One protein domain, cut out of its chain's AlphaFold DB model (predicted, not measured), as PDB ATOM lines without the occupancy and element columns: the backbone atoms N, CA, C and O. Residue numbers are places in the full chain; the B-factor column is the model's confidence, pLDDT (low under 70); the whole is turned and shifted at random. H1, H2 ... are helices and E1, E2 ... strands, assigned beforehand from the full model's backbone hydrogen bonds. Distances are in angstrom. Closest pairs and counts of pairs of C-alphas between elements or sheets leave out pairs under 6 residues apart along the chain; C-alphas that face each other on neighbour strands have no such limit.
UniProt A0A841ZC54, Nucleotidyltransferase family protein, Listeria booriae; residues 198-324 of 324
ATOM      1  N   GLU A 198       6.323   3.400  -5.935       91.69
ATOM      2  CA  GLU A 198       5.837   4.141  -7.102       91.69
ATOM      3  C   GLU A 198       6.645   5.421  -7.384       91.69
ATOM      4  O   GLU A 198       6.967   5.733  -8.535       91.69
ATOM      5  N   PHE A 199       7.031   6.155  -6.336       91.38
ATOM      6  CA  PHE A 199       7.832   7.371  -6.459       91.38
ATOM      7  C   PHE A 199       9.294   7.047  -6.741       91.38
ATOM      8  O   PHE A 199       9.945   7.765  -7.502       91.38
ATOM      9  N   HIS A 200       9.816   5.968  -6.160       91.19
ATOM     10  CA  HIS A 200      11.175   5.517  -6.424       91.19
ATOM     11  C   HIS A 200      11.315   5.054  -7.878       91.19
ATOM     12  O   HIS A 200      12.243   5.484  -8.563       91.19
ATOM     13  N   PHE A 201      10.359   4.279  -8.395       93.44
ATOM     14  CA  PHE A 201      10.327   3.876  -9.801       93.44
ATOM     15  C   PHE A 201      10.298   5.082 -10.742       93.44
ATOM     16  O   PHE A 201      11.140   5.190 -11.639       93.44
ATOM     17  N   LEU A 202       9.414   6.050 -10.474       92.25
ATOM     18  CA  LEU A 202       9.374   7.297 -11.231       92.25
ATOM     19  C   LEU A 202      10.713   8.041 -11.182       92.25
ATOM     20  O   LEU A 202      11.209   8.509 -12.205       92.25
ATOM     21  N   TYR A 203      11.331   8.117 -10.004       91.12
ATOM     22  CA  TYR A 203      12.614   8.780  -9.819       91.12
ATOM     23  C   TYR A 203      13.738   8.124 -10.643       91.12
ATOM     24  O   TYR A 203      14.531   8.836 -11.262       91.12
ATOM     25  N   ILE A 204      13.801   6.789 -10.713       92.25
ATOM     26  CA  ILE A 204      14.794   6.078 -11.543       92.25
ATOM     27  C   ILE A 204      14.559   6.311 -13.027       92.25
ATOM     28  O   ILE A 204      15.520   6.576 -13.756       92.25
ATOM     29  N   ILE A 205      13.300   6.288 -13.460       93.19
ATOM     30  CA  ILE A 205      12.927   6.591 -14.840       93.19
ATOM     31  C   ILE A 205      13.360   8.010 -15.216       93.19
ATOM     32  O   ILE A 205      14.084   8.189 -16.195       93.19
ATOM     33  N   LEU A 206      13.009   9.019 -14.415       89.75
ATOM     34  CA  LEU A 206      13.385  10.412 -14.680       89.75
ATOM     35  C   LEU A 206      14.901  10.630 -14.608       89.75
ATOM     36  O   LEU A 206      15.470  11.384 -15.403       89.75
ATOM     37  N   HIS A 207      15.587   9.927 -13.705       89.56
ATOM     38  CA  HIS A 207      17.040   9.956 -13.633       89.56
ATOM     39  C   HIS A 207      17.686   9.408 -14.911       89.56
ATOM     40  O   HIS A 207      18.560  10.065 -15.486       89.56
ATOM     41  N   LEU A 208      17.237   8.247 -15.389       91.88
ATOM     42  CA  LEU A 208      17.695   7.662 -16.647       91.88
ATOM     43  C   LEU A 208      17.346   8.560 -17.842       91.88
ATOM     44  O   LEU A 208      18.198   8.797 -18.702       91.88
ATOM     45  N   TYR A 209      16.149   9.148 -17.849       89.38
ATOM     46  CA  TYR A 209      15.747  10.127 -18.849       89.38
ATOM     47  C   TYR A 209      16.731  11.306 -18.892       89.38
ATOM     48  O   TYR A 209      17.311  11.555 -19.944       89.38
ATOM     49  N   LYS A 210      17.061  11.955 -17.761       86.00
ATOM     50  CA  LYS A 210      18.099  13.017 -17.703       86.00
ATOM     51  C   LYS A 210      19.434  12.557 -18.264       86.00
ATOM     52  O   LYS A 210      20.115  13.280 -18.990       86.00
ATOM     53  N   HIS A 211      19.837  11.354 -17.882       87.44
ATOM     54  CA  HIS A 211      21.084  10.759 -18.322       87.44
ATOM     55  C   HIS A 211      21.129  10.577 -19.842       87.44
ATOM     56  O   HIS A 211      22.194  10.755 -20.430       87.44
ATOM     57  N   SER A 212      19.987  10.315 -20.482       86.00
ATOM     58  CA  SER A 212      19.897  10.145 -21.932       86.00
ATOM     59  C   SER A 212      20.169  11.427 -22.731       86.00
ATOM     60  O   SER A 212      20.760  11.324 -23.803       86.00
ATOM     61  N   TRP A 213      19.871  12.619 -22.205       81.75
ATOM     62  CA  TRP A 213      20.071  13.898 -22.914       81.75
ATOM     63  C   TRP A 213      21.080  14.848 -22.256       81.75
ATOM     64  O   TRP A 213      21.321  15.955 -22.735       81.75
ATOM     65  N   SER A 214      21.722  14.454 -21.155       83.31
ATOM     66  CA  SER A 214      22.690  15.328 -20.490       83.31
ATOM     67  C   SER A 214      24.015  15.407 -21.255       83.31
ATOM     68  O   SER A 214      24.851  14.500 -21.179       83.31
ATOM     69  N   TYR A 215      24.281  16.559 -21.883       81.06
ATOM     70  CA  TYR A 215      25.562  16.861 -22.541       81.06
ATOM     71  C   TYR A 215      26.763  16.597 -21.626       81.06
ATOM     72  O   TYR A 215      27.757  15.994 -22.028       81.06
ATOM     73  N   ARG A 216      26.671  17.000 -20.352       82.00
ATOM     74  CA  ARG A 216      27.734  16.778 -19.357       82.00
ATOM     75  C   ARG A 216      28.026  15.291 -19.156       82.00
ATOM     76  O   ARG A 216      29.190  14.936 -18.957       82.00
ATOM     77  N   MET A 217      27.006  14.436 -19.162       86.50
ATOM     78  CA  MET A 217      27.189  12.996 -18.979       86.50
ATOM     79  C   MET A 217      27.734  12.333 -20.247       86.50
ATOM     80  O   MET A 217      28.644  11.508 -20.143       86.50
ATOM     81  N   ILE A 218      27.273  12.764 -21.427       86.06
ATOM     82  CA  ILE A 218      27.807  12.350 -22.738       86.06
ATOM     83  C   ILE A 218      29.300  12.701 -22.834       86.06
ATOM     84  O   ILE A 218      30.141  11.845 -23.105       86.06
ATOM     85  N   GLN A 219      29.679  13.934 -22.482       83.06
ATOM     86  CA  GLN A 219      31.080  14.379 -22.467       83.06
ATOM     87  C   GLN A 219      31.972  13.595 -21.496       83.06
ATOM     88  O   GLN A 219      33.196  13.574 -21.646       83.06
ATOM     89  N   ARG A 220      31.386  12.946 -20.495       83.06
ATOM     90  CA  ARG A 220      32.104  12.115 -19.525       83.06
ATOM     91  C   ARG A 220      32.023  10.620 -19.854       83.06
ATOM     92  O   ARG A 220      32.601   9.839 -19.107       83.06
ATOM     93  N   ASN A 221      31.352  10.232 -20.944       83.19
ATOM     94  CA  ASN A 221      31.105   8.841 -21.343       83.19
ATOM     95  C   ASN A 221      30.389   8.026 -20.242       83.19
ATOM     96  O   ASN A 221      30.714   6.867 -19.980       83.19
ATOM     97  N   ILE A 222      29.451   8.671 -19.539       85.12
ATOM     98  CA  ILE A 222      28.685   8.106 -18.413       85.12
ATOM     99  C   ILE A 222      27.182   8.406 -18.515       85.12
ATOM    100  O   ILE A 222      26.510   8.431 -17.485       85.12
ATOM    101  N   SER A 223      26.679   8.680 -19.722       86.06
ATOM    102  CA  SER A 223      25.278   9.038 -19.959       86.06
ATOM    103  C   SER A 223      24.353   7.854 -19.637       86.06
ATOM    104  O   SER A 223      23.886   7.764 -18.509       86.06
ATOM    105  N   VAL A 224      24.186   6.882 -20.530       90.69
ATOM    106  CA  VAL A 224      23.317   5.715 -20.375       90.69
ATOM    107  C   VAL A 224      24.130   4.445 -20.145       90.69
ATOM    108  O   VAL A 224      25.224   4.247 -20.687       90.69
ATOM    109  N   ARG A 225      23.601   3.553 -19.305       92.38
ATOM    110  CA  ARG A 225      24.212   2.259 -18.978       92.38
ATOM    111  C   ARG A 225      23.140   1.185 -18.903       92.38
ATOM    112  O   ARG A 225      22.059   1.451 -18.398       92.38
ATOM    113  N   MET A 226      23.491  -0.043 -19.288       93.12
ATOM    114  CA  MET A 226      22.585  -1.192 -19.195       93.12
ATOM    115  C   MET A 226      22.046  -1.404 -17.773       93.12
ATOM    116  O   MET A 226      20.871  -1.694 -17.614       93.12
ATOM    117  N   SER A 227      22.864  -1.179 -16.735       91.56
ATOM    118  CA  SER A 227      22.403  -1.264 -15.338       91.56
ATOM    119  C   SER A 227      21.252  -0.318 -15.005       91.56
ATOM    120  O   SER A 227      20.436  -0.668 -14.173       91.56
ATOM    121  N   MET A 228      21.160   0.851 -15.645       93.19
ATOM    122  CA  MET A 228      20.070   1.791 -15.374       93.19
ATOM    123  C   MET A 228      18.739   1.276 -15.933       93.19
ATOM    124  O   MET A 228      17.727   1.384 -15.258       93.19
ATOM    125  N   PHE A 229      18.740   0.689 -17.135       94.69
ATOM    126  CA  PHE A 229      17.546   0.042 -17.694       94.69
ATOM    127  C   PHE A 229      17.189  -1.235 -16.927       94.69
ATOM    128  O   PHE A 229      16.020  -1.528 -16.718       94.69
ATOM    129  N   PHE A 230      18.198  -1.974 -16.461       91.69
ATOM    130  CA  PHE A 230      17.983  -3.157 -15.633       91.69
ATOM    131  C   PHE A 230      17.327  -2.814 -14.285       91.69
ATOM    132  O   PHE A 230      16.456  -3.550 -13.840       91.69
ATOM    133  N   ASP A 231      17.674  -1.679 -13.667       91.25
ATOM    134  CA  ASP A 231      16.986  -1.202 -12.457       91.25
ATOM    135  C   ASP A 231      15.505  -0.916 -12.704       91.25
ATOM    136  O   ASP A 231      14.672  -1.243 -11.863       91.25
ATOM    137  N   VAL A 232      15.185  -0.303 -13.850       94.88
ATOM    138  CA  VAL A 232      13.799  -0.040 -14.261       94.88
ATOM    139  C   VAL A 232      13.049  -1.362 -14.402       94.88
ATOM    140  O   VAL A 232      11.993  -1.518 -13.801       94.88
ATOM    141  N   LEU A 233      13.618  -2.327 -15.128       94.25
ATOM    142  CA  LEU A 233      13.011  -3.646 -15.295       94.25
ATOM    143  C   LEU A 233      12.736  -4.321 -13.946       94.25
ATOM    144  O   LEU A 233      11.627  -4.763 -13.694       94.25
ATOM    145  N   LEU A 234      13.728  -4.392 -13.061       90.31
ATOM    146  CA  LEU A 234      13.554  -5.123 -11.810       90.31
ATOM    147  C   LEU A 234      12.580  -4.445 -10.841       90.31
ATOM    148  O   LEU A 234      11.848  -5.141 -10.144       90.31
ATOM    149  N   LEU A 235      12.549  -3.108 -10.800       92.06
ATOM    150  CA  LEU A 235      11.514  -2.391 -10.052       92.06
ATOM    151  C   LEU A 235      10.134  -2.704 -10.617       92.06
ATOM    152  O   LEU A 235       9.242  -3.019  -9.840       92.06
ATOM    153  N   TRP A 236       9.972  -2.703 -11.939       94.44
ATOM    154  CA  TRP A 236       8.712  -3.096 -12.560       94.44
ATOM    155  C   TRP A 236       8.279  -4.519 -12.178       94.44
ATOM    156  O   TRP A 236       7.140  -4.713 -11.771       94.44
ATOM    157  N   GLU A 237       9.188  -5.494 -12.222       91.62
ATOM    158  CA  GLU A 237       8.887  -6.889 -11.859       91.62
ATOM    159  C   GLU A 237       8.472  -7.059 -10.385       91.62
ATOM    160  O   GLU A 237       7.829  -8.045 -10.030       91.62
ATOM    161  N   SER A 238       8.827  -6.106  -9.516       89.69
ATOM    162  CA  SER A 238       8.393  -6.093  -8.114       89.69
ATOM    163  C   SER A 238       7.003  -5.493  -7.885       89.69
ATOM    164  O   SER A 238       6.482  -5.615  -6.778       89.69
ATOM    165  N   PHE A 239       6.398  -4.847  -8.889       92.94
ATOM    166  CA  PHE A 239       5.105  -4.183  -8.729       92.94
ATOM    167  C   PHE A 239       3.964  -5.192  -8.648       92.94
ATOM    168  O   PHE A 239       3.830  -6.086  -9.486       92.94
ATOM    169  N   ASP A 240       3.058  -4.968  -7.700       93.50
ATOM    170  CA  ASP A 240       1.738  -5.583  -7.731       93.50
ATOM    171  C   ASP A 240       0.692  -4.672  -8.412       93.50
ATOM    172  O   ASP A 240       0.956  -3.545  -8.844       93.50
ATOM    173  N   SER A 241      -0.550  -5.155  -8.509       93.81
ATOM    174  CA  SER A 241      -1.648  -4.390  -9.119       93.81
ATOM    175  C   SER A 241      -1.947  -3.054  -8.421       93.81
ATOM    176  O   SER A 241      -2.421  -2.119  -9.067       93.81
ATOM    177  N   ASN A 242      -1.697  -2.957  -7.116       95.19
ATOM    178  CA  ASN A 242      -1.921  -1.755  -6.324       95.19
ATOM    179  C   ASN A 242      -0.780  -0.747  -6.533       95.19
ATOM    180  O   ASN A 242      -1.048   0.446  -6.678       95.19
ATOM    181  N   ASP A 243       0.463  -1.206  -6.651       94.19
ATOM    182  CA  ASP A 243       1.603  -0.347  -6.990       94.19
ATOM    183  C   ASP A 243       1.475   0.234  -8.401       94.19
ATOM    184  O   ASP A 243       1.683   1.433  -8.597       94.19
ATOM    185  N   ILE A 244       1.004  -0.563  -9.369       94.94
ATOM    186  CA  ILE A 244       0.664  -0.077 -10.717       94.94
ATOM    187  C   ILE A 244      -0.385   1.040 -10.646       94.94
ATOM    188  O   ILE A 244      -0.230   2.080 -11.292       94.94
ATOM    189  N   GLN A 245      -1.450   0.858  -9.858       94.38
ATOM    190  CA  GLN A 245      -2.487   1.880  -9.702       94.38
ATOM    191  C   GLN A 245      -1.919   3.168  -9.103       94.38
ATOM    192  O   GLN A 245      -2.134   4.240  -9.672       94.38
ATOM    193  N   LYS A 246      -1.150   3.082  -8.011       93.69
ATOM    194  CA  LYS A 246      -0.493   4.252  -7.408       93.69
ATOM    195  C   LYS A 246       0.434   4.946  -8.402       93.69
ATOM    196  O   LYS A 246       0.356   6.163  -8.557       93.69
ATOM    197  N   PHE A 247       1.246   4.191  -9.140       94.31
ATOM    198  CA  PHE A 247       2.132   4.748 -10.155       94.31
ATOM    199  C   PHE A 247       1.360   5.506 -11.241       94.31
ATOM    200  O   PHE A 247       1.690   6.648 -11.553       94.31
ATOM    201  N   LEU A 248       0.264   4.946 -11.756       92.88
ATOM    202  CA  LEU A 248      -0.581   5.643 -12.729       92.88
ATOM    203  C   LEU A 248      -1.195   6.936 -12.164       92.88
ATOM    204  O   LEU A 248      -1.345   7.902 -12.912       92.88
ATOM    205  N   THR A 249      -1.509   6.993 -10.864       91.50
ATOM    206  CA  THR A 249      -2.059   8.213 -10.240       91.50
ATOM    207  C   THR A 249      -1.056   9.362 -10.154       91.50
ATOM    208  O   THR A 249      -1.463  10.521 -10.220       91.50
ATOM    209  N   ILE A 250       0.246   9.068 -10.055       90.19
ATOM    210  CA  ILE A 250       1.291  10.100  -9.980       90.19
ATOM    211  C   ILE A 250       1.755  10.583 -11.367       90.19
ATOM    212  O   ILE A 250       2.430  11.609 -11.467       90.19
ATOM    213  N   LEU A 251       1.352   9.909 -12.452       89.06
ATOM    214  CA  LEU A 251       1.597  10.333 -13.837       89.06
ATOM    215  C   LEU A 251       0.583  11.396 -14.290       89.06
ATOM    216  O   LEU A 251      -0.295  11.150 -15.119       89.06
ATOM    217  N   VAL A 252       0.705  12.601 -13.731       84.31
ATOM    218  CA  VAL A 252      -0.335  13.641 -13.819       84.31
ATOM    219  C   VAL A 252      -0.335  14.474 -15.106       84.31
ATOM    220  O   VAL A 252      -1.369  15.047 -15.445       84.31
ATOM    221  N   THR A 253       0.772  14.537 -15.856       84.38
ATOM    222  CA  THR A 253       0.863  15.330 -17.100       84.38
ATOM    223  C   THR A 253       1.242  14.482 -18.310       84.38
ATOM    224  O   THR A 253       1.895  13.444 -18.188       84.38
ATOM    225  N   ASP A 254       0.860  14.940 -19.505       83.94
ATOM    226  CA  ASP A 254       1.256  14.290 -20.760       83.94
ATOM    227  C   ASP A 254       2.769  14.371 -21.003       83.94
ATOM    228  O   ASP A 254       3.346  13.440 -21.560       83.94
ATOM    229  N   GLU A 255       3.431  15.434 -20.533       82.94
ATOM    230  CA  GLU A 255       4.892  15.539 -20.578       82.94
ATOM    231  C   GLU A 255       5.548  14.461 -19.705       82.94
ATOM    232  O   GLU A 255       6.435  13.752 -20.181       82.94
ATOM    233  N   LEU A 256       5.068  14.267 -18.468       84.94
ATOM    234  CA  LEU A 256       5.574  13.222 -17.574       84.94
ATOM    235  C   LEU A 256       5.415  11.841 -18.207       84.94
ATOM    236  O   LEU A 256       6.364  11.062 -18.268       84.94
ATOM    237  N   LYS A 257       4.218  11.559 -18.734       88.62
ATOM    238  CA  LYS A 257       3.920  10.304 -19.432       88.62
ATOM    239  C   LYS A 257       4.825  10.099 -20.640       88.62
ATOM    240  O   LYS A 257       5.231   8.969 -20.888       88.62
ATOM    241  N   ALA A 258       5.160  11.160 -21.373       87.38
ATOM    242  CA  ALA A 258       6.052  11.076 -22.522       87.38
ATOM    243  C   ALA A 258       7.491  10.725 -22.125       87.38
ATOM    244  O   ALA A 258       8.099   9.855 -22.748       87.38
ATOM    245  N   GLN A 259       8.020  11.351 -21.071       87.56
ATOM    246  CA  GLN A 259       9.352  11.041 -20.538       87.56
ATOM    247  C   GLN A 259       9.417   9.606 -20.003       87.56
ATOM    248  O   GLN A 259      10.357   8.867 -20.298       87.56
ATOM    249  N   VAL A 260       8.384   9.201 -19.257       91.94
ATOM    250  CA  VAL A 260       8.262   7.852 -18.693       91.94
ATOM    251  C   VAL A 260       8.171   6.804 -19.792       91.94
ATOM    252  O   VAL A 260       8.972   5.873 -19.822       91.94
ATOM    253  N   SER A 261       7.255   6.993 -20.739       92.69
ATOM    254  CA  SER A 261       7.086   6.087 -21.872       92.69
ATOM    255  C   SER A 261       8.364   5.941 -22.692       92.69
ATOM    256  O   SER A 261       8.704   4.827 -23.066       92.69
ATOM    257  N   TRP A 262       9.117   7.022 -22.926       91.56
ATOM    258  CA  TRP A 262      10.370   6.933 -23.676       91.56
ATOM    259  C   TRP A 262      11.355   5.951 -23.020       91.56
ATOM    260  O   TRP A 262      11.900   5.079 -23.692       91.56
ATOM    261  N   VAL A 263      11.553   6.043 -21.700       93.56
ATOM    262  CA  VAL A 263      12.459   5.133 -20.976       93.56
ATOM    263  C   VAL A 263      11.937   3.700 -20.994       93.56
ATOM    264  O   VAL A 263      12.710   2.769 -21.227       93.56
ATOM    265  N   LEU A 264      10.637   3.520 -20.760       95.50
ATOM    266  CA  LEU A 264      10.010   2.201 -20.728       95.50
ATOM    267  C   LEU A 264      10.026   1.529 -22.102       95.50
ATOM    268  O   LEU A 264      10.351   0.355 -22.181       95.50
ATOM    269  N   PHE A 265       9.822   2.276 -23.187       93.44
ATOM    270  CA  PHE A 265       9.919   1.765 -24.553       93.44
ATOM    271  C   PHE A 265      11.309   1.187 -24.850       93.44
ATOM    272  O   PHE A 265      11.437   0.091 -25.395       93.44
ATOM    273  N   HIS A 266      12.372   1.901 -24.469       92.56
ATOM    274  CA  HIS A 266      13.736   1.391 -24.648       92.56
ATOM    275  C   HIS A 266      14.039   0.226 -23.705       92.56
ATOM    276  O   HIS A 266      14.779  -0.679 -24.078       92.56
ATOM    277  N   THR A 267      13.440   0.204 -22.512       95.38
ATOM    278  CA  THR A 267      13.513  -0.951 -21.602       95.38
ATOM    279  C   THR A 267      12.865  -2.185 -22.247       95.38
ATOM    280  O   THR A 267      13.519  -3.223 -22.345       95.38
ATOM    281  N   ASP A 268      11.657  -2.037 -22.796       94.56
ATOM    282  CA  ASP A 268      10.922  -3.069 -23.536       94.56
ATOM    283  C   ASP A 268      11.705  -3.578 -24.749       94.56
ATOM    284  O   ASP A 268      11.845  -4.788 -24.941       94.56
ATOM    285  N   SER A 269      12.307  -2.681 -25.538       92.12
ATOM    286  CA  SER A 269      13.149  -3.067 -26.679       92.12
ATOM    287  C   SER A 269      14.349  -3.920 -26.256       92.12
ATOM    288  O   SER A 269      14.625  -4.956 -26.878       92.12
ATOM    289  N   LEU A 270      15.053  -3.500 -25.198       93.56
ATOM    290  CA  LEU A 270      16.282  -4.141 -24.726       93.56
ATOM    291  C   LEU A 270      16.023  -5.510 -24.093       93.56
ATOM    292  O   LEU A 270      16.798  -6.439 -24.331       93.56
ATOM    293  N   PHE A 271      14.952  -5.639 -23.309       95.31
ATOM    294  CA  PHE A 271      14.671  -6.839 -22.514       95.31
ATOM    295  C   PHE A 271      13.508  -7.686 -23.031       95.31
ATOM    296  O   PHE A 271      13.257  -8.753 -22.483       95.31
ATOM    297  N   LYS A 272      12.861  -7.266 -24.126       95.12
ATOM    298  CA  LYS A 272      11.708  -7.948 -24.737       95.12
ATOM    299  C   LYS A 272      10.530  -8.080 -23.768       95.12
ATOM    300  O   LYS A 272       9.940  -9.150 -23.652       95.12
ATOM    301  N   THR A 273      10.211  -6.977 -23.098       95.56
ATOM    302  CA  THR A 273       9.066  -6.831 -22.187       95.56
ATOM    303  C   THR A 273       7.948  -5.995 -22.819       95.56
ATOM    304  O   THR A 273       8.080  -5.531 -23.953       95.56
ATOM    305  N   ASP A 274       6.836  -5.840 -22.102       95.19
ATOM    306  CA  ASP A 274       5.610  -5.158 -22.531       95.19
ATOM    307  C   ASP A 274       5.126  -4.115 -21.500       95.19
ATOM    308  O   ASP A 274       3.925  -3.878 -21.335       95.19
ATOM    309  N   ILE A 275       6.056  -3.466 -20.789       96.38
ATOM    310  CA  ILE A 275       5.756  -2.533 -19.694       96.38
ATOM    311  C   ILE A 275       4.908  -1.357 -20.197       96.38
ATOM    312  O   ILE A 275       3.941  -0.948 -19.547       96.38
ATOM    313  N   VAL A 276       5.243  -0.805 -21.369       95.31
ATOM    314  CA  VAL A 276       4.506   0.320 -21.964       95.31
ATOM    315  C   VAL A 276       3.055  -0.058 -22.265       95.31
ATOM    316  O   VAL A 276       2.143   0.723 -21.970       95.31
ATOM    317  N   GLU A 277       2.836  -1.254 -22.816       94.31
ATOM    318  CA  GLU A 277       1.502  -1.779 -23.115       94.31
ATOM    319  C   GLU A 277       0.718  -2.056 -21.826       94.31
ATOM    320  O   GLU A 277      -0.424  -1.607 -21.692       94.31
ATOM    321  N   SER A 278       1.363  -2.688 -20.841       94.44
ATOM    322  CA  SER A 278       0.800  -2.976 -19.518       94.44
ATOM    323  C   SER A 278       0.305  -1.714 -18.803       94.44
ATOM    324  O   SER A 278      -0.779  -1.703 -18.212       94.44
ATOM    325  N   LEU A 279       1.052  -0.613 -18.911       95.00
ATOM    326  CA  LEU A 279       0.677   0.692 -18.359       95.00
ATOM    327  C   LEU A 279      -0.247   1.514 -19.271       95.00
ATOM    328  O   LEU A 279      -0.670   2.608 -18.886       95.00
ATOM    329  N   LYS A 280      -0.578   1.012 -20.468       93.62
ATOM    330  CA  LYS A 280      -1.387   1.702 -21.488       93.62
ATOM    331  C   LYS A 280      -0.837   3.087 -21.836       93.62
ATOM    332  O   LYS A 280      -1.592   4.035 -22.076       93.62
ATOM    333  N   LEU A 281       0.486   3.225 -21.845       91.25
ATOM    334  CA  LEU A 281       1.148   4.466 -22.221       91.25
ATOM    335  C   LEU A 281       1.252   4.552 -23.748       91.25
ATOM    336  O   LEU A 281       1.429   3.557 -24.445       91.25
ATOM    337  N   LYS A 282       1.134   5.766 -24.296       86.62
ATOM    338  CA  LYS A 282       1.411   5.999 -25.721       86.62
ATOM    339  C   LYS A 282       2.900   5.792 -25.986       86.62
ATOM    340  O   LYS A 282       3.705   6.139 -25.130       86.62
ATOM    341  N   ASN A 283       3.268   5.331 -27.179       74.88
ATOM    342  CA  ASN A 283       4.668   5.251 -27.599       74.88
ATOM    343  C   ASN A 283       5.194   6.631 -28.009       74.88
ATOM    344  O   ASN A 283       4.714   7.215 -28.982       74.88
ATOM    345  N   TYR A 284       6.213   7.122 -27.307       68.81
ATOM    346  CA  TYR A 284       6.919   8.359 -27.651       68.81
ATOM    347  C   TYR A 284       8.330   8.029 -28.149       68.81
ATOM    348  O   TYR A 284       9.310   8.177 -27.429       68.81
ATOM    349  N   LEU A 285       8.425   7.548 -29.391       59.94
ATOM    350  CA  LEU A 285       9.656   6.984 -29.966       59.94
ATOM    351  C   LEU A 285      10.818   7.994 -30.090       59.94
ATOM    352  O   LEU A 285      11.978   7.610 -29.975       59.94
ATOM    353  N   ASN A 286      10.523   9.287 -30.279       54.44
ATOM    354  CA  ASN A 286      11.480  10.246 -30.854       54.44
ATOM    355  C   ASN A 286      11.732  11.508 -30.011       54.44
ATOM    356  O   ASN A 286      12.114  12.536 -30.556       54.44
ATOM    357  N   ASN A 287      11.533  11.482 -28.693       56.53
ATOM    358  CA  ASN A 287      11.615  12.727 -27.912       56.53
ATOM    359  C   ASN A 287      13.038  13.110 -27.467       56.53
ATOM    360  O   ASN A 287      13.247  14.233 -27.016       56.53
ATOM    361  N   VAL A 288      14.017  12.205 -27.597       62.09
ATOM    362  CA  VAL A 288      15.397  12.439 -27.144       62.09
ATOM    363  C   VAL A 288      16.408  12.144 -28.248       62.09
ATOM    364  O   VAL A 288      17.127  11.148 -28.217       62.09
ATOM    365  N   TYR A 289      16.462  13.030 -29.236       66.88
ATOM    366  CA  TYR A 289      17.529  13.065 -30.244       66.88
ATOM    367  C   TYR A 289      18.539  14.177 -29.969       66.88
ATOM    368  O   TYR A 289      19.543  14.260 -30.667       66.88
ATOM    369  N   SER A 290      18.304  15.029 -28.964       64.12
ATOM    370  CA  SER A 290      19.169  16.167 -28.681       64.12
ATOM    371  C   SER A 290      19.603  16.290 -27.221       64.12
ATOM    372  O   SER A 290      18.945  15.820 -26.294       64.12
ATOM    373  N   ALA A 291      20.768  16.907 -27.023       67.69
ATOM    374  CA  ALA A 291      21.363  17.192 -25.725       67.69
ATOM    375  C   ALA A 291      21.880  18.635 -25.687       67.69
ATOM    376  O   ALA A 291      22.735  19.018 -26.487       67.69
ATOM    377  N   PHE A 292      21.401  19.423 -24.723       65.69
ATOM    378  CA  PHE A 292      21.795  20.824 -24.562       65.69
ATOM    379  C   PHE A 292      23.135  20.947 -23.826       65.69
ATOM    380  O   PHE A 292      23.297  20.490 -22.689       65.69
ATOM    381  N   GLY A 293      24.113  21.552 -24.496       60.84
ATOM    382  CA  GLY A 293      25.455  21.829 -24.000       60.84
ATOM    383  C   GLY A 293      25.636  23.242 -23.451       60.84
ATOM    384  O   GLY A 293      24.707  24.041 -23.351       60.84
ATOM    385  N   LYS A 294      26.878  23.562 -23.066       56.66
ATOM    386  CA  LYS A 294      27.253  24.944 -22.727       56.66
ATOM    387  C   LYS A 294      27.224  25.803 -23.997       56.66
ATOM    388  O   LYS A 294      27.530  25.299 -25.068       56.66
ATOM    389  N   ASN A 295      26.917  27.095 -23.858       60.53
ATOM    390  CA  ASN A 295      26.891  28.081 -24.951       60.53
ATOM    391  C   ASN A 295      25.816  27.835 -26.027       60.53
ATOM    392  O   ASN A 295      26.054  28.142 -27.188       60.53
ATOM    393  N   TYR A 296      24.654  27.288 -25.651       63.91
ATOM    394  CA  TYR A 296      23.568  26.955 -26.589       63.91
ATOM    395  C   TYR A 296      23.959  25.927 -27.665       63.91
ATOM    396  O   TYR A 296      23.256  25.774 -28.655       63.91
ATOM    397  N   GLU A 297      25.059  25.187 -27.474       68.75
ATOM    398  CA  GLU A 297      25.395  24.072 -28.356       68.75
ATOM    399  C   GLU A 297      24.343  22.970 -28.203       68.75
ATOM    400  O   GLU A 297      24.195  22.402 -27.119       68.75
ATOM    401  N   MET A 298      23.645  22.628 -29.284       76.00
ATOM    402  CA  MET A 298      22.811  21.434 -29.332       76.00
ATOM    403  C   MET A 298      23.613  20.292 -29.953       76.00
ATOM    404  O   MET A 298      24.166  20.416 -31.046       76.00
ATOM    405  N   LEU A 299      23.719  19.176 -29.235       77.62
ATOM    406  CA  LEU A 299      24.164  17.919 -29.826       77.62
ATOM    407  C   LEU A 299      22.948  17.163 -30.328       77.62
ATOM    408  O   LEU A 299      21.994  17.037 -29.572       77.62
ATOM    409  N   ILE A 300      23.014  16.632 -31.541       83.00
ATOM    410  CA  ILE A 300      21.985  15.791 -32.148       83.00
ATOM    411  C   ILE A 300      22.539  14.390 -32.383       83.00
ATOM    412  O   ILE A 300      23.728  14.208 -32.666       83.00
ATOM    413  N   TRP A 301      21.665  13.403 -32.267       83.19
ATOM    414  CA  TRP A 301      21.945  12.003 -32.484       83.19
ATOM    415  C   TRP A 301      20.729  11.292 -33.093       83.19
ATOM    416  O   TRP A 301      19.626  11.393 -32.564       83.19
ATOM    417  N   ASP A 302      20.969  10.535 -34.169       76.69
ATOM    418  CA  ASP A 302      19.928   9.838 -34.947       76.69
ATOM    419  C   ASP A 302      20.003   8.300 -34.824       76.69
ATOM    420  O   ASP A 302      19.380   7.581 -35.603       76.69
ATOM    421  N   GLY A 303      20.839   7.774 -33.922       81.50
ATOM    422  CA  GLY A 303      21.016   6.326 -33.742       81.50
ATOM    423  C   GLY A 303      20.041   5.705 -32.736       81.50
ATOM    424  O   GLY A 303      19.085   6.332 -32.288       81.50
ATOM    425  N   THR A 304      20.328   4.467 -32.330       86.06
ATOM    426  CA  THR A 304      19.534   3.672 -31.372       86.06
ATOM    427  C   THR A 304      20.168   3.586 -29.978       86.06
ATOM    428  O   THR A 304      21.391   3.647 -29.825       86.06
ATOM    429  N   ILE A 305      19.378   3.420 -28.913       87.25
ATOM    430  CA  ILE A 305      19.943   3.346 -27.550       87.25
ATOM    431  C   ILE A 305      20.980   2.224 -27.429       87.25
ATOM    432  O   ILE A 305      21.992   2.382 -26.740       87.25
ATOM    433  N   GLU A 306      20.796   1.146 -28.180       89.06
ATOM    434  CA  GLU A 306      21.737   0.058 -28.386       89.06
ATOM    435  C   GLU A 306      23.104   0.565 -28.881       89.06
ATOM    436  O   GLU A 306      24.121   0.230 -28.263       89.06
ATOM    437  N   ASP A 307      23.152   1.444 -29.889       89.19
ATOM    438  CA  ASP A 307      24.391   2.076 -30.381       89.19
ATOM    439  C   ASP A 307      25.127   2.822 -29.260       89.19
ATOM    440  O   ASP A 307      26.346   2.696 -29.084       89.19
ATOM    441  N   ARG A 308      24.382   3.572 -28.437       88.94
ATOM    442  CA  ARG A 308      24.945   4.300 -27.286       88.94
ATOM    443  C   ARG A 308      25.459   3.354 -26.211       88.94
ATOM    444  O   ARG A 308      26.505   3.619 -25.607       88.94
ATOM    445  N   LEU A 309      24.770   2.241 -25.973       90.81
ATOM    446  CA  LEU A 309      25.176   1.233 -25.000       90.81
ATOM    447  C   LEU A 309      26.467   0.531 -25.437       90.81
ATOM    448  O   LEU A 309      27.403   0.464 -24.631       90.81
ATOM    449  N   VAL A 310      26.590   0.113 -26.697       90.81
ATOM    450  CA  VAL A 310      27.777  -0.617 -27.184       90.81
ATOM    451  C   VAL A 310      28.964   0.289 -27.520       90.81
ATOM    452  O   VAL A 310      30.110  -0.169 -27.511       90.81
ATOM    453  N   SER A 311      28.734   1.584 -27.761       88.88
ATOM    454  CA  SER A 311      29.806   2.509 -28.135       88.88
ATOM    455  C   SER A 311      30.871   2.659 -27.045       88.88
ATOM    456  O   SER A 311      30.583   2.889 -25.865       88.88
ATOM    457  N   ARG A 312      32.144   2.572 -27.448       85.69
ATOM    458  CA  ARG A 312      33.295   2.827 -26.565       85.69
ATOM    459  C   ARG A 312      33.484   4.315 -26.282       85.69
ATOM    460  O   ARG A 312      33.937   4.674 -25.198       85.69
ATOM    461  N   ASN A 313      33.134   5.156 -27.251       86.38
ATOM    462  CA  ASN A 313      33.191   6.605 -27.145       86.38
ATOM    463  C   ASN A 313      31.890   7.183 -27.689       86.38
ATOM    464  O   ASN A 313      31.738   7.419 -28.886       86.38
ATOM    465  N   GLU A 314      30.953   7.393 -26.777       85.44
ATOM    466  CA  GLU A 314      29.612   7.840 -27.116       85.44
ATOM    467  C   GLU A 314      29.597   9.212 -27.799       85.44
ATOM    468  O   GLU A 314      28.741   9.464 -28.635       85.44
ATOM    469  N   LYS A 315      30.581  10.079 -27.518       85.75
ATOM    470  CA  LYS A 315      30.659  11.421 -28.117       85.75
ATOM    471  C   LYS A 315      30.679  11.386 -29.640       85.75
ATOM    472  O   LYS A 315      30.156  12.296 -30.262       85.75
ATOM    473  N   ASN A 316      31.267  10.340 -30.218       87.62
ATOM    474  CA  ASN A 316      31.380  10.185 -31.665       87.62
ATOM    475  C   ASN A 316      30.032   9.877 -32.332       87.62
ATOM    476  O   ASN A 316      29.940   9.946 -33.551       87.62
ATOM    477  N   LEU A 317      29.014   9.506 -31.550       86.62
ATOM    478  CA  LEU A 317      27.657   9.290 -32.048       86.62
ATOM    479  C   LEU A 317      26.887  10.606 -32.198       86.62
ATOM    480  O   LEU A 317      25.896  10.649 -32.918       86.62
ATOM    481  N   PHE A 318      27.326  11.664 -31.515       86.12
ATOM    482  CA  PHE A 318      26.665  12.958 -31.531       86.12
ATOM    483  C   PHE A 318      27.343  13.896 -32.529       86.12
ATOM    484  O   PHE A 318      28.570  13.988 -32.585       86.12
ATOM    485  N   ARG A 319      26.533  14.655 -33.262       84.94
ATOM    486  CA  ARG A 319      26.977  15.790 -34.082       84.94
ATOM    487  C   ARG A 319      26.473  17.094 -33.477       84.94
ATOM    488  O   ARG A 319      25.469  17.091 -32.773       84.94
ATOM    489  N   LYS A 320      27.164  18.207 -33.722       80.81
ATOM    490  CA  LYS A 320      26.619  19.527 -33.379       80.81
ATOM    491  C   LYS A 320      25.524  19.880 -34.382       80.81
ATOM    492  O   LYS A 320      25.674  19.584 -35.564       80.81
ATOM    493  N   GLU A 321      24.440  20.477 -33.907       76.44
ATOM    494  CA  GLU A 321      23.478  21.133 -34.786       76.44
ATOM    495  C   GLU A 321      24.147  22.370 -35.398       76.44
ATOM    496  O   GLU A 321      24.666  23.225 -34.675       76.44
ATOM    497  N   GLU A 322      24.198  22.440 -36.727       66.81
ATOM    498  CA  GLU A 322      24.615  23.648 -37.435       66.81
ATOM    499  C   GLU A 322      23.390  24.559 -37.563       66.81
ATOM    500  O   GLU A 322      22.411  24.203 -38.218       66.81
ATOM    501  N   TYR A 323      23.422  25.723 -36.909       58.84
ATOM    502  CA  TYR A 323      22.430  26.772 -37.143       58.84
ATOM    503  C   TYR A 323      22.712  27.386 -38.523       58.84
ATOM    504  O   TYR A 323      23.741  28.046 -38.688       58.84
ATOM    505  N   PHE A 324      21.839  27.120 -39.499       42.44
ATOM    506  CA  PHE A 324      21.850  27.777 -40.813       42.44
ATOM    507  C   PHE A 324      21.316  29.207 -40.741       42.44
ATOM    508  O   PHE A 324      20.323  29.429 -40.007       42.44
TER     509      PHE A 324
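What this domain is: This is residues 198 to 324 of the 324 residues of the protein "Nucleotidyltransferase family protein" of Listeria booriae (UniProt A0A841ZC54). An elongated model in two parts: a helical body in which H1 and H3 lie side by side along the long axis and H5 crosses both, and a smaller head holding the strand hairpin E1 and E2 with the short helices H2, H7 and H8. In the body H4 packs on the first residues of H1 and the short H6 packs on H5, while the last residues of H1 reach E1 in the head. The printed part has 127 residues, with eight named helices and two named strands in the order H1 H2 H3 H4 H5 H6 E1 E2 H7 H8; it is mostly helix, and the sheet E1 - E2 is antiparallel. It is compact, with a radius of gyration of the C-alphas of 15.1 A, and spans 49 by 29 by 21 A.

How they stand to each other: H1, residues 198 to 213, and H5, residues 254 to 271, are the hubs, touching three helices each. They touch about perpendicular, at 82 degrees, closest at the C-alphas of Ile 205 and Val 260, 6.2 A. H3, residues 226 to 237, touches H1 at a shallow tilt of 24 degrees, opposite ways, through residues 201 to 208 of H1 alone; the C-alphas of Phe 201 and Leu 235 come closest, at 6.4 A. H3 also touches H5, about perpendicular at 77 degrees, with Phe 229 and Thr 267 closest, their C-alphas 5.7 A apart. H4, residues 241 to 250, touches H1 at a steep tilt of 57 degrees, with the C-alphas of Glu 198 and Phe 247 closest, at 4.8 A. H6, residues 275 to 278, touches H5, the closest C-alphas being those of Leu 264 and Val 276, 5.9 A. E1, residues 290 to 292, and E2, residues 298 to 300, form a hairpin, with N 291 and O 299 2.8 A apart, within hydrogen-bond range. The closest C-alphas of H1 and E1 are those of Trp 213 and Ala 291, 4.5 A. H2, residues 215 to 219, and H8, residues 314 to 317, only just touch, with 3 pairs of C-alphas within 8 A, closest at Ile 218 and Lys 315, 6.2 A. H7, residues 305 to 310, is close to but not clearly touching H8, with the C-alphas of Arg 308 and Glu 314 closest, at 5.9 A. Every O i to N i+4 pair is within hydrogen-bond range in H2, H3, H4, H5 and H7, and 11 of 12 in H1; H6 and H8 are too short for such a pair.

Where its parts are: H1 begins at C-alpha 198, (5.837, 4.141, -7.102), and is 23.4 A long. H3 is 16.6 A, H4 14.8 A and H5 25.1 A, with C-alpha 271 at (14.671, -6.839, -22.514). H8 ends at C-alpha 317, (27.657, 9.290, -32.048).

The domain as a whole: The C-alphas farthest apart are those of Asn 242 and Phe 324, 51.3 A. The printed part has no cut, and its one long link runs from H6 to E1. The pLDDT is under 70 at residues 284 to 297 and 322 to 324.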